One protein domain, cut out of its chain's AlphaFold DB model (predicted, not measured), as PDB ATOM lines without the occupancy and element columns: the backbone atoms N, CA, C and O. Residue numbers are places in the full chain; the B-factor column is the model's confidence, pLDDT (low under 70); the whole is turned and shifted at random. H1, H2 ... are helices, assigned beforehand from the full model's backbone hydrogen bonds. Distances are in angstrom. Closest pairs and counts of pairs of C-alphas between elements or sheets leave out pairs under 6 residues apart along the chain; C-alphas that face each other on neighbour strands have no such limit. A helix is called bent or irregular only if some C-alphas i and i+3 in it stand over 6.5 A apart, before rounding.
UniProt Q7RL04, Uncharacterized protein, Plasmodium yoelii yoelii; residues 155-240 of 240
ATOM      1  N   THR A 155     190.567 139.096 143.636       72.81
ATOM      2  CA  THR A 155     189.937 139.504 142.373       72.81
ATOM      3  C   THR A 155     188.843 140.551 142.624       72.81
ATOM      4  O   THR A 155     188.339 140.645 143.742       72.81
ATOM      5  N   HIS A 156     188.425 141.281 141.586       77.00
ATOM      6  CA  HIS A 156     187.356 142.293 141.646       77.00
ATOM      7  C   HIS A 156     186.108 141.821 142.422       77.00
ATOM      8  O   HIS A 156     185.757 142.402 143.448       77.00
ATOM      9  N   ASP A 157     185.526 140.690 142.015       81.50
ATOM     10  CA  ASP A 157     184.247 140.168 142.535       81.50
ATOM     11  C   ASP A 157     184.249 139.897 144.048       81.50
ATOM     12  O   ASP A 157     183.216 139.883 144.715       81.50
ATOM     13  N   LYS A 158     185.426 139.656 144.632       83.75
ATOM     14  CA  LYS A 158     185.552 139.339 146.060       83.75
ATOM     15  C   LYS A 158     185.520 140.580 146.954       83.75
ATOM     16  O   LYS A 158     185.259 140.426 148.147       83.75
ATOM     17  N   ILE A 159     185.807 141.772 146.425       88.44
ATOM     18  CA  ILE A 159     185.863 143.029 147.203       88.44
ATOM     19  C   ILE A 159     184.918 144.120 146.696       88.44
ATOM     20  O   ILE A 159     184.842 145.185 147.309       88.44
ATOM     21  N   GLU A 160     184.174 143.851 145.628       90.00
ATOM     22  CA  GLU A 160     183.202 144.769 145.035       90.00
ATOM     23  C   GLU A 160     182.215 145.344 146.065       90.00
ATOM     24  O   GLU A 160     182.011 146.554 146.114       90.00
ATOM     25  N   ASP A 161     181.679 144.526 146.973       90.44
ATOM     26  CA  ASP A 161     180.727 144.999 147.988       90.44
ATOM     27  C   ASP A 161     181.327 146.045 148.944       90.44
ATOM     28  O   ASP A 161     180.642 146.975 149.391       90.44
ATOM     29  N   TYR A 162     182.615 145.891 149.282       92.31
ATOM     30  CA  TYR A 162     183.333 146.887 150.071       92.31
ATOM     31  C   TYR A 162     183.468 148.168 149.265       92.31
ATOM     32  O   TYR A 162     183.097 149.220 149.772       92.31
ATOM     33  N   TYR A 163     183.907 148.071 148.008       93.12
ATOM     34  CA  TYR A 163     183.994 149.210 147.100       93.12
ATOM     35  C   TYR A 163     182.662 149.968 146.994       93.12
ATOM     36  O   TYR A 163     182.635 151.157 147.303       93.12
ATOM     37  N   ILE A 164     181.552 149.284 146.690       92.12
ATOM     38  CA  ILE A 164     180.211 149.889 146.595       92.12
ATOM     39  C   ILE A 164     179.830 150.571 147.916       92.12
ATOM     40  O   ILE A 164     179.282 151.675 147.938       92.12
ATOM     41  N   THR A 165     180.127 149.928 149.049       91.56
ATOM     42  CA  THR A 165     179.831 150.501 150.367       91.56
ATOM     43  C   THR A 165     180.652 151.768 150.625       91.56
ATOM     44  O   THR A 165     180.083 152.758 151.089       91.56
ATOM     45  N   LEU A 166     181.950 151.771 150.308       93.00
ATOM     46  CA  LEU A 166     182.821 152.934 150.494       93.00
ATOM     47  C   LEU A 166     182.441 154.085 149.561       93.00
ATOM     48  O   LEU A 166     182.332 155.220 150.023       93.00
ATOM     49  N   ASP A 167     182.160 153.793 148.293       91.44
ATOM     50  CA  ASP A 167     181.709 154.784 147.316       91.44
ATOM     51  C   ASP A 167     180.408 155.462 147.780       91.44
ATOM     52  O   ASP A 167     180.296 156.688 147.799       91.44
ATOM     53  N   SER A 168     179.472 154.691 148.349       89.75
ATOM     54  CA  SER A 168     178.248 155.253 148.935       89.75
ATOM     55  C   SER A 168     178.501 156.245 150.083       89.75
ATOM     56  O   SER A 168     177.698 157.156 150.297       89.75
ATOM     57  N   PHE A 169     179.601 156.103 150.833       88.00
ATOM     58  CA  PHE A 169     179.980 157.071 151.866       88.00
ATOM     59  C   PHE A 169     180.513 158.369 151.258       88.00
ATOM     60  O   PHE A 169     180.146 159.445 151.735       88.00
ATOM     61  N   PHE A 170     181.293 158.284 150.181       85.94
ATOM     62  CA  PHE A 170     181.726 159.454 149.417       85.94
ATOM     63  C   PHE A 170     180.559 160.185 148.743       85.94
ATOM     64  O   PHE A 170     180.610 161.399 148.602       85.94
ATOM     65  N   LEU A 171     179.477 159.497 148.375       80.62
ATOM     66  CA  LEU A 171     178.297 160.150 147.794       80.62
ATOM     67  C   LEU A 171     177.438 160.891 148.835       80.62
ATOM     68  O   LEU A 171     176.865 161.939 148.531       80.62
ATOM     69  N   LYS A 172     177.356 160.381 150.074       80.25
ATOM     70  CA  LYS A 172     176.464 160.920 151.123       80.25
ATOM     71  C   LYS A 172     176.909 162.249 151.729       80.25
ATOM     72  O   LYS A 172     176.053 163.029 152.119       80.25
ATOM     73  N   ASN A 173     178.208 162.538 151.760       67.06
ATOM     74  CA  ASN A 173     178.736 163.895 151.963       67.06
ATOM     75  C   ASN A 173     178.428 164.630 153.264       67.06
ATOM     76  O   ASN A 173     178.492 165.855 153.294       67.06
ATOM     77  N   ASP A 174     178.190 163.895 154.345       69.12
ATOM     78  CA  ASP A 174     177.636 164.475 155.573       69.12
ATOM     79  C   ASP A 174     178.494 164.183 156.817       69.12
ATOM     80  O   ASP A 174     178.004 164.020 157.934       69.12
ATOM     81  N   PHE A 175     179.808 164.034 156.623       76.25
ATOM     82  CA  PHE A 175     180.727 163.640 157.691       76.25
ATOM     83  C   PHE A 175     181.649 164.791 158.079       76.25
ATOM     84  O   PHE A 175     182.417 165.291 157.258       76.25
ATOM     85  N   SER A 176     181.624 165.175 159.354       77.06
ATOM     86  CA  SER A 176     182.496 166.218 159.909       77.06
ATOM     87  C   SER A 176     183.789 165.669 160.528       77.06
ATOM     88  O   SER A 176     184.758 166.408 160.703       77.06
ATOM     89  N   GLU A 177     183.856 164.370 160.847       86.12
ATOM     90  CA  GLU A 177     185.021 163.783 161.515       86.12
ATOM     91  C   GLU A 177     186.164 163.490 160.524       86.12
ATOM     92  O   GLU A 177     186.150 162.493 159.803       86.12
ATOM     93  N   LEU A 178     187.217 164.322 160.541       87.81
ATOM     94  CA  LEU A 178     188.405 164.161 159.683       87.81
ATOM     95  C   LEU A 178     189.039 162.765 159.795       87.81
ATOM     96  O   LEU A 178     189.445 162.181 158.798       87.81
ATOM     97  N   LYS A 179     189.097 162.200 161.007       90.50
ATOM     98  CA  LYS A 179     189.671 160.865 161.237       90.50
ATOM     99  C   LYS A 179     188.887 159.767 160.523       90.50
ATOM    100  O   LYS A 179     189.494 158.808 160.062       90.50
ATOM    101  N   PHE A 180     187.566 159.900 160.435       91.38
ATOM    102  CA  PHE A 180     186.742 158.974 159.669       91.38
ATOM    103  C   PHE A 180     187.044 159.100 158.170       91.38
ATOM    104  O   PHE A 180     187.299 158.087 157.522       91.38
ATOM    105  N   TRP A 181     187.113 160.331 157.648       91.56
ATOM    106  CA  TRP A 181     187.494 160.590 156.256       91.56
ATOM    107  C   TRP A 181     188.861 160.011 155.891       91.56
ATOM    108  O   TRP A 181     188.990 159.375 154.851       91.56
ATOM    109  N   MET A 182     189.869 160.190 156.746       92.38
ATOM    110  CA  MET A 182     191.207 159.640 156.514       92.38
ATOM    111  C   MET A 182     191.185 158.112 156.416       92.38
ATOM    112  O   MET A 182     191.762 157.560 155.483       92.38
ATOM    113  N   SER A 183     190.491 157.425 157.328       94.62
ATOM    114  CA  SER A 183     190.355 155.964 157.275       94.62
ATOM    115  C   SER A 183     189.551 155.497 156.059       94.62
ATOM    116  O   SER A 183     189.886 154.478 155.460       94.62
ATOM    117  N   LEU A 184     188.522 156.251 155.655       94.62
ATOM    118  CA  LEU A 184     187.736 155.972 154.452       94.62
ATOM    119  C   LEU A 184     188.588 156.091 153.184       94.62
ATOM    120  O   LEU A 184     188.591 155.170 152.370       94.62
ATOM    121  N   ILE A 185     189.347 157.183 153.047       94.69
ATOM    122  CA  ILE A 185     190.303 157.379 151.950       94.69
ATOM    123  C   ILE A 185     191.327 156.250 151.958       94.69
ATOM    124  O   ILE A 185     191.508 155.603 150.939       94.69
ATOM    125  N   HIS A 186     191.928 155.938 153.105       94.94
ATOM    126  CA  HIS A 186     192.933 154.884 153.202       94.94
ATOM    127  C   HIS A 186     192.400 153.509 152.769       94.94
ATOM    128  O   HIS A 186     193.062 152.807 152.000       94.94
ATOM    129  N   ALA A 187     191.196 153.128 153.206       94.88
ATOM    130  CA  ALA A 187     190.561 151.880 152.784       94.88
ATOM    131  C   ALA A 187     190.264 151.864 151.280       94.88
ATOM    132  O   ALA A 187     190.547 150.871 150.611       94.88
ATOM    133  N   PHE A 188     189.750 152.968 150.740       93.75
ATOM    134  CA  PHE A 188     189.411 153.079 149.325       93.75
ATOM    135  C   PHE A 188     190.664 153.092 148.436       93.75
ATOM    136  O   PHE A 188     190.742 152.305 147.499       93.75
ATOM    137  N   THR A 189     191.703 153.853 148.788       94.25
ATOM    138  CA  THR A 189     193.013 153.806 148.119       94.25
ATOM    139  C   THR A 189     193.599 152.399 148.156       94.25
ATOM    140  O   THR A 189     194.056 151.908 147.129       94.25
ATOM    141  N   SER A 190     193.554 151.710 149.304       93.06
ATOM    142  CA  SER A 190     194.067 150.336 149.408       93.06
ATOM    143  C   SER A 190     193.385 149.415 148.393       93.06
ATOM    144  O   SER A 190     194.060 148.633 147.724       93.06
ATOM    145  N   ILE A 191     192.066 149.555 148.206       92.38
ATOM    146  CA  ILE A 191     191.321 148.824 147.169       92.38
ATOM    147  C   ILE A 191     191.864 149.130 145.772       92.38
ATOM    148  O   ILE A 191     192.133 148.189 145.029       92.38
ATOM    149  N   ALA A 192     192.095 150.398 145.425       91.81
ATOM    150  CA  ALA A 192     192.659 150.764 144.121       91.81
ATOM    151  C   ALA A 192     194.043 150.142 143.877       91.81
ATOM    152  O   ALA A 192     194.317 149.638 142.787       91.81
ATOM    153  N   LEU A 193     194.913 150.151 144.891       90.19
ATOM    154  CA  LEU A 193     196.295 149.682 144.758       90.19
ATOM    155  C   LEU A 193     196.400 148.169 144.525       90.19
ATOM    156  O   LEU A 193     197.269 147.711 143.767       90.19
ATOM    157  N   TYR A 194     195.525 147.402 145.178       87.69
ATOM    158  CA  TYR A 194     195.580 145.939 145.173       87.69
ATOM    159  C   TYR A 194     194.524 145.279 144.279       87.69
ATOM    160  O   TYR A 194     194.668 144.102 143.955       87.69
ATOM    161  N   CYS A 195     193.517 146.022 143.812       87.44
ATOM    162  CA  CYS A 195     192.526 145.546 142.854       87.44
ATOM    163  C   CYS A 195     192.419 146.477 141.645       87.44
ATOM    164  O   CYS A 195     191.600 147.394 141.590       87.44
ATOM    165  N   HIS A 196     193.223 146.173 140.626       80.69
ATOM    166  CA  HIS A 196     193.366 146.991 139.419       80.69
ATOM    167  C   HIS A 196     192.053 147.310 138.703       80.69
ATOM    168  O   HIS A 196     191.879 148.442 138.259       80.69
ATOM    169  N   GLY A 197     191.109 146.365 138.657       83.19
ATOM    170  CA  GLY A 197     189.799 146.587 138.034       83.19
ATOM    171  C   GLY A 197     188.974 147.708 138.681       83.19
ATOM    172  O   GLY A 197     188.110 148.273 138.026       83.19
ATOM    173  N   LEU A 198     189.261 148.070 139.938       89.00
ATOM    174  CA  LEU A 198     188.572 149.145 140.663       89.00
ATOM    175  C   LEU A 198     189.346 150.469 140.668       89.00
ATOM    176  O   LEU A 198     188.787 151.502 141.029       89.00
ATOM    177  N   SER A 199     190.617 150.463 140.256       89.94
ATOM    178  CA  SER A 199     191.504 151.627 140.345       89.94
ATOM    179  C   SER A 199     190.963 152.842 139.586       89.94
ATOM    180  O   SER A 199     190.911 153.942 140.133       89.94
ATOM    181  N   ASN A 200     190.504 152.647 138.346       89.94
ATOM    182  CA  ASN A 200     189.981 153.743 137.526       89.94
ATOM    183  C   ASN A 200     188.695 154.340 138.105       89.94
ATOM    184  O   ASN A 200     188.547 155.559 138.118       89.94
ATOM    185  N   HIS A 201     187.796 153.509 138.636       91.50
ATOM    186  CA  HIS A 201     186.586 154.010 139.284       91.50
ATOM    187  C   HIS A 201     186.918 154.854 140.520       91.50
ATOM    188  O   HIS A 201     186.362 155.933 140.699       91.50
ATOM    189  N   ILE A 202     187.890 154.415 141.324       93.12
ATOM    190  CA  ILE A 202     188.342 155.151 142.512       93.12
ATOM    191  C   ILE A 202     188.969 156.500 142.132       93.12
ATOM    192  O   ILE A 202     188.687 157.505 142.783       93.12
ATOM    193  N   LEU A 203     189.768 156.547 141.059       93.56
ATOM    194  CA  LEU A 203     190.323 157.800 140.534       93.56
ATOM    195  C   LEU A 203     189.220 158.787 140.130       93.56
ATOM    196  O   LEU A 203     189.280 159.947 140.531       93.56
ATOM    197  N   ILE A 204     188.191 158.317 139.418       91.31
ATOM    198  CA  ILE A 204     187.036 159.139 139.030       91.31
ATOM    199  C   ILE A 204     186.303 159.664 140.273       91.31
ATOM    200  O   ILE A 204     185.994 160.855 140.351       91.31
ATOM    201  N   THR A 205     186.062 158.813 141.277       91.00
ATOM    202  CA  THR A 205     185.442 159.238 142.541       91.00
ATOM    203  C   THR A 205     186.273 160.332 143.222       91.00
ATOM    204  O   THR A 205     185.717 161.342 143.652       91.00
ATOM    205  N   TYR A 206     187.599 160.200 143.279       92.94
ATOM    206  CA  TYR A 206     188.480 161.219 143.861       92.94
ATOM    207  C   TYR A 206     188.502 162.538 143.087       92.94
ATOM    208  O   TYR A 206     188.418 163.604 143.703       92.94
ATOM    209  N   GLU A 207     188.558 162.492 141.758       90.62
ATOM    210  CA  GLU A 207     188.503 163.688 140.912       90.62
ATOM    211  C   GLU A 207     187.172 164.438 141.108       90.62
ATOM    212  O   GLU A 207     187.170 165.649 141.355       90.62
ATOM    213  N   ASN A 208     186.049 163.712 141.155       88.38
ATOM    214  CA  ASN A 208     184.728 164.279 141.439       88.38
ATOM    215  C   ASN A 208     184.648 164.958 142.817       88.38
ATOM    216  O   ASN A 208     183.999 165.996 142.957       88.38
ATOM    217  N   LEU A 209     185.307 164.403 143.839       84.56
ATOM    218  CA  LEU A 209     185.340 165.000 145.179       84.56
ATOM    219  C   LEU A 209     186.146 166.302 145.211       84.56
ATOM    220  O   LEU A 209     185.730 167.259 145.861       84.56
ATOM    221  N   ILE A 210     187.279 166.367 144.510       86.31
ATOM    222  CA  ILE A 210     188.129 167.568 144.479       86.31
ATOM    223  C   ILE A 210     187.392 168.749 143.838       86.31
ATOM    224  O   ILE A 210     187.482 169.873 144.350       86.31
ATOM    225  N   ILE A 211     186.651 168.492 142.754       84.75
ATOM    226  CA  ILE A 211     185.869 169.505 142.025       84.75
ATOM    227  C   ILE A 211     184.794 170.127 142.930       84.75
ATOM    228  O   ILE A 211     184.467 171.305 142.805       84.75
ATOM    229  N   GLN A 212     184.269 169.373 143.897       79.69
ATOM    230  CA  GLN A 212     183.276 169.892 144.830       79.69
ATOM    231  C   GLN A 212     183.916 170.862 145.841       79.69
ATOM    232  O   GLN A 212     184.874 170.550 146.552       79.69
ATOM    233  N   ASN A 213     183.353 172.066 145.969       64.88
ATOM    234  CA  ASN A 213     183.888 173.127 146.839       64.88
ATOM    235  C   ASN A 213     183.584 172.965 148.335       64.88
ATOM    236  O   ASN A 213     183.996 173.796 149.135       64.88
ATOM    237  N   LYS A 214     182.898 171.894 148.733       77.25
ATOM    238  CA  LYS A 214     182.422 171.709 150.111       77.25
ATOM    239  C   LYS A 214     183.434 171.087 151.075       77.25
ATOM    240  O   LYS A 214     183.197 171.100 152.278       77.25
ATOM    241  N   TYR A 215     184.535 170.518 150.581       76.62
ATOM    242  CA  TYR A 215     185.513 169.858 151.448       76.62
ATOM    243  C   TYR A 215     186.620 170.808 151.904       76.62
ATOM    244  O   TYR A 215     187.113 171.600 151.096       76.62
ATOM    245  N   PRO A 216     187.085 170.668 153.159       82.38
ATOM    246  CA  PRO A 216     188.269 171.364 153.639       82.38
ATOM    247  C   PRO A 216     189.474 171.144 152.717       82.38
ATOM    248  O   PRO A 216     189.706 170.029 152.245       82.38
ATOM    249  N   LEU A 217     190.285 172.188 152.528       85.69
ATOM    250  CA  LEU A 217     191.502 172.136 151.704       85.69
ATOM    251  C   LEU A 217     192.431 170.980 152.095       85.69
ATOM    252  O   LEU A 217     192.976 170.314 151.221       85.69
ATOM    253  N   ILE A 218     192.549 170.690 153.396       88.00
ATOM    254  CA  ILE A 218     193.361 169.573 153.895       88.00
ATOM    255  C   ILE A 218     192.898 168.219 153.338       88.00
ATOM    256  O   ILE A 218     193.726 167.380 153.002       88.00
ATOM    257  N   LEU A 219     191.587 168.014 153.181       86.38
ATOM    258  CA  LEU A 219     191.055 166.774 152.625       86.38
ATOM    259  C   LEU A 219     191.339 166.689 151.124       86.38
ATOM    260  O   LEU A 219     191.749 165.637 150.646       86.38
ATOM    261  N   LYS A 220     191.186 167.803 150.393       89.00
ATOM    262  CA  LYS A 220     191.529 167.868 148.963       89.00
ATOM    263  C   LYS A 220     193.001 167.539 148.730       89.00
ATOM    264  O   LYS A 220     193.306 166.747 147.847       89.00
ATOM    265  N   TYR A 221     193.891 168.094 149.552       90.81
ATOM    266  CA  TYR A 221     195.323 167.813 149.493       90.81
ATOM    267  C   TYR A 221     195.620 166.317 149.686       90.81
ATOM    268  O   TYR A 221     196.275 165.711 148.842       90.81
ATOM    269  N   ILE A 222     195.050 165.692 150.723       91.31
ATOM    270  CA  ILE A 222     195.203 164.249 150.975       91.31
ATOM    271  C   ILE A 222     194.688 163.422 149.788       91.31
ATOM    272  O   ILE A 222     195.337 162.462 149.374       91.31
ATOM    273  N   ILE A 223     193.531 163.774 149.218       92.19
ATOM    274  CA  ILE A 223     192.976 163.064 148.056       92.19
ATOM    275  C   ILE A 223     193.923 163.176 146.851       92.19
ATOM    276  O   ILE A 223     194.185 162.167 146.200       92.19
ATOM    277  N   ILE A 224     194.491 164.357 146.584       93.19
ATOM    278  CA  ILE A 224     195.462 164.566 145.495       93.19
ATOM    279  C   ILE A 224     196.706 163.684 145.680       93.19
ATOM    280  O   ILE A 224     197.142 163.033 144.728       93.19
ATOM    281  N   GLU A 225     197.259 163.600 146.893       93.19
ATOM    282  CA  GLU A 225     198.388 162.702 147.182       93.19
ATOM    283  C   GLU A 225     198.041 161.234 146.883       93.19
ATOM    284  O   GLU A 225     198.831 160.511 146.270       93.19
ATOM    285  N   ASN A 226     196.834 160.798 147.255       94.06
ATOM    286  CA  ASN A 226     196.368 159.431 147.015       94.06
ATOM    287  C   ASN A 226     196.112 159.146 145.523       94.06
ATOM    288  O   ASN A 226     196.449 158.059 145.055       94.06
ATOM    289  N   ILE A 227     195.599 160.114 144.752       93.75
ATOM    290  CA  ILE A 227     195.497 160.014 143.284       93.75
ATOM    291  C   ILE A 227     196.877 159.735 142.676       93.75
ATOM    292  O   ILE A 227     197.025 158.821 141.862       93.75
ATOM    293  N   ASN A 228     197.893 160.500 143.083       91.94
ATOM    294  CA  ASN A 228     199.250 160.359 142.556       91.94
ATOM    295  C   ASN A 228     199.858 158.994 142.909       91.94
ATOM    296  O   ASN A 228     200.468 158.356 142.050       91.94
ATOM    297  N   LEU A 229     199.640 158.505 144.135       91.94
ATOM    298  CA  LEU A 229     200.051 157.158 144.548       91.94
ATOM    299  C   LEU A 229     199.447 156.069 143.648       91.94
ATOM    300  O   LEU A 229     200.175 155.203 143.157       91.94
ATOM    301  N   ILE A 230     198.136 156.135 143.390       91.31
ATOM    302  CA  ILE A 230     197.429 155.165 142.540       91.31
ATOM    303  C   ILE A 230     197.966 155.200 141.100       91.31
ATOM    304  O   ILE A 230     198.255 154.145 140.522       91.31
ATOM    305  N   LYS A 231     198.142 156.398 140.524       89.81
ATOM    306  CA  LYS A 231     198.648 156.576 139.150       89.81
ATOM    307  C   LYS A 231     200.077 156.032 138.997       89.81
ATOM    308  O   LYS A 231     200.340 155.270 138.066       89.81
ATOM    309  N   ASN A 232     200.969 156.316 139.947       85.62
ATOM    310  CA  ASN A 232     202.364 155.857 139.912       85.62
ATOM    311  C   ASN A 232     202.501 154.327 140.024       85.62
ATOM    312  O   ASN A 232     203.280 153.705 139.297       85.62
ATOM    313  N   ILE A 233     201.732 153.692 140.913       80.62
ATOM    314  CA  ILE A 233     201.753 152.227 141.067       80.62
ATOM    315  C   ILE A 233     201.157 151.527 139.838       80.62
ATOM    316  O   ILE A 233     201.652 150.482 139.417       80.62
ATOM    317  N   SER A 234     200.127 152.111 139.227       72.19
ATOM    318  CA  SER A 234     199.557 151.585 137.981       72.19
ATOM    319  C   SER A 234     200.579 151.625 136.838       72.19
ATOM    320  O   SER A 234     200.774 150.621 136.159       72.19
ATOM    321  N   TYR A 235     201.302 152.741 136.697       66.62
ATOM    322  CA  TYR A 235     202.348 152.920 135.684       66.62
ATOM    323  C   TYR A 235     203.515 151.931 135.842       66.62
ATOM    324  O   TYR A 235     203.946 151.292 134.882       66.62
ATOM    325  N   THR A 236     204.004 151.740 137.071       67.62
ATOM    326  CA  THR A 236     205.094 150.783 137.347       67.62
ATOM    327  C   THR A 236     204.710 149.330 137.076       67.62
ATOM    328  O   THR A 236     205.562 148.546 136.664       67.62
ATOM    329  N   LYS A 237     203.441 148.956 137.272       61.34
ATOM    330  CA  LYS A 237     202.951 147.608 136.954       61.34
ATOM    331  C   LYS A 237     202.738 147.388 135.456       61.34
ATOM    332  O   LYS A 237     202.916 146.263 135.019       61.34
ATOM    333  N   SER A 238     202.414 148.425 134.678       59.06
ATOM    334  CA  SER A 238     202.325 148.322 133.209       59.06
ATOM    335  C   SER A 238     203.682 148.237 132.498       59.06
ATOM    336  O   SER A 238     203.724 147.901 131.321       59.06
ATOM    337  N   MET A 239     204.781 148.563 133.187       52.12
ATOM    338  CA  MET A 239     206.150 148.489 132.654       52.12
ATOM    339  C   MET A 239     206.882 147.170 132.965       52.12
ATOM    340  O   MET A 239     208.027 147.009 132.547       52.12
ATOM    341  N   ARG A 240     206.264 146.260 133.726       46.50
ATOM    342  CA  ARG A 240     206.785 144.915 134.019       46.50
ATOM    343  C   ARG A 240     206.064 143.878 133.177       46.50
ATOM    344  O   ARG A 240     206.740 142.895 132.812       46.50
TER     345      ARG A 240
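What this domain is: This is residues 155 to 240 of the 240 residues of an uncharacterized protein of Plasmodium yoelii yoelii (UniProt Q7RL04). Four helices stand in an up-and-down bundle, each running against the one before it, with H2 and H3 between H1 and H4, which lie at opposite corners and stay apart. The helices are mostly aligned, and tight links join their ends; H1 is kinked, and H2 and H3 come together over a part of their lengths. The printed part has 86 residues with four named helices, H1, H2, H3 and H4 in chain order, and no named strand; its class is all helix. The whole is compact, with a radius of gyration of the C-alphas of 12.8 A, yet elongated, spanning 40 by 25 by 20 A.

How they stand to each other: H1, residues 156 to 172, and H2, residues 178 to 194, form a helical hairpin at a shallow tilt of 30 degrees, opposite ways. They touch through residues 159 to 166 of H1 and 184 to 191 of H2 alone; their closest C-alphas, those of Leu 166 and Phe 188, are 6.7 A apart. H1 also touches H3, residues 196 to 211, the same way at a shallow tilt of 7 degrees; the closest C-alphas are those of His 156 and Gly 197, 6.1 A apart. H2 and H3 form a hairpin, opposite ways at a shallow tilt of 34.8 degrees, only just short of steep. They touch through residues 188 to 193 of H2 and 198 to 202 of H3 alone, and the closest C-alphas, those of Ala 192 and Ser 199, are 4.0 A apart. H4, residues 217 to 238, forms a hairpin with H3, opposite ways at a shallow tilt of 27 degrees, with the closest C-alphas, those of Ile 210 and Lys 220, 5.6 A apart. H4 touches H2, the same way at a shallow tilt of 10 degrees, with the closest C-alphas, those of Leu 193 and Ile 230, 6.0 A apart. H1 and H4 are apart. Every O i to N i+4 pair is within hydrogen-bond range in H2 and H4; in H1 it is 11 of 13 and in H3 10 of 12.

Where its parts are: H1 begins at C-alpha 156 (187.356, 142.293, 141.646) and is 23.6 A long, with a kink of 33 degrees near residue 163. H1 is irregular, with C-alphas 158 and 161 7.7 A apart, and H3 is irregular, with C-alphas 197 and 200 7.2 A apart. H2 is 24.4 A long and starts at C-alpha 178 (188.405, 164.161, 159.683); H3 is 23.9 A long. H4, the longest helix with 22 residues, is 32.0 A long and ends at C-alpha 238 (202.325, 148.322, 133.209).

The domain as a whole: The two C-alphas farthest apart, those of Ser 176 and Arg 240, are 41.4 A apart. The printed part has no cut, and the links H1 to H2, H2 to H3 and H3 to H4 are tight. The mean pLDDT of the printed part is 85.5; residues 173 to 174, residue 213 and residues 235 to 240, the last being the chain's last residue, are under 70.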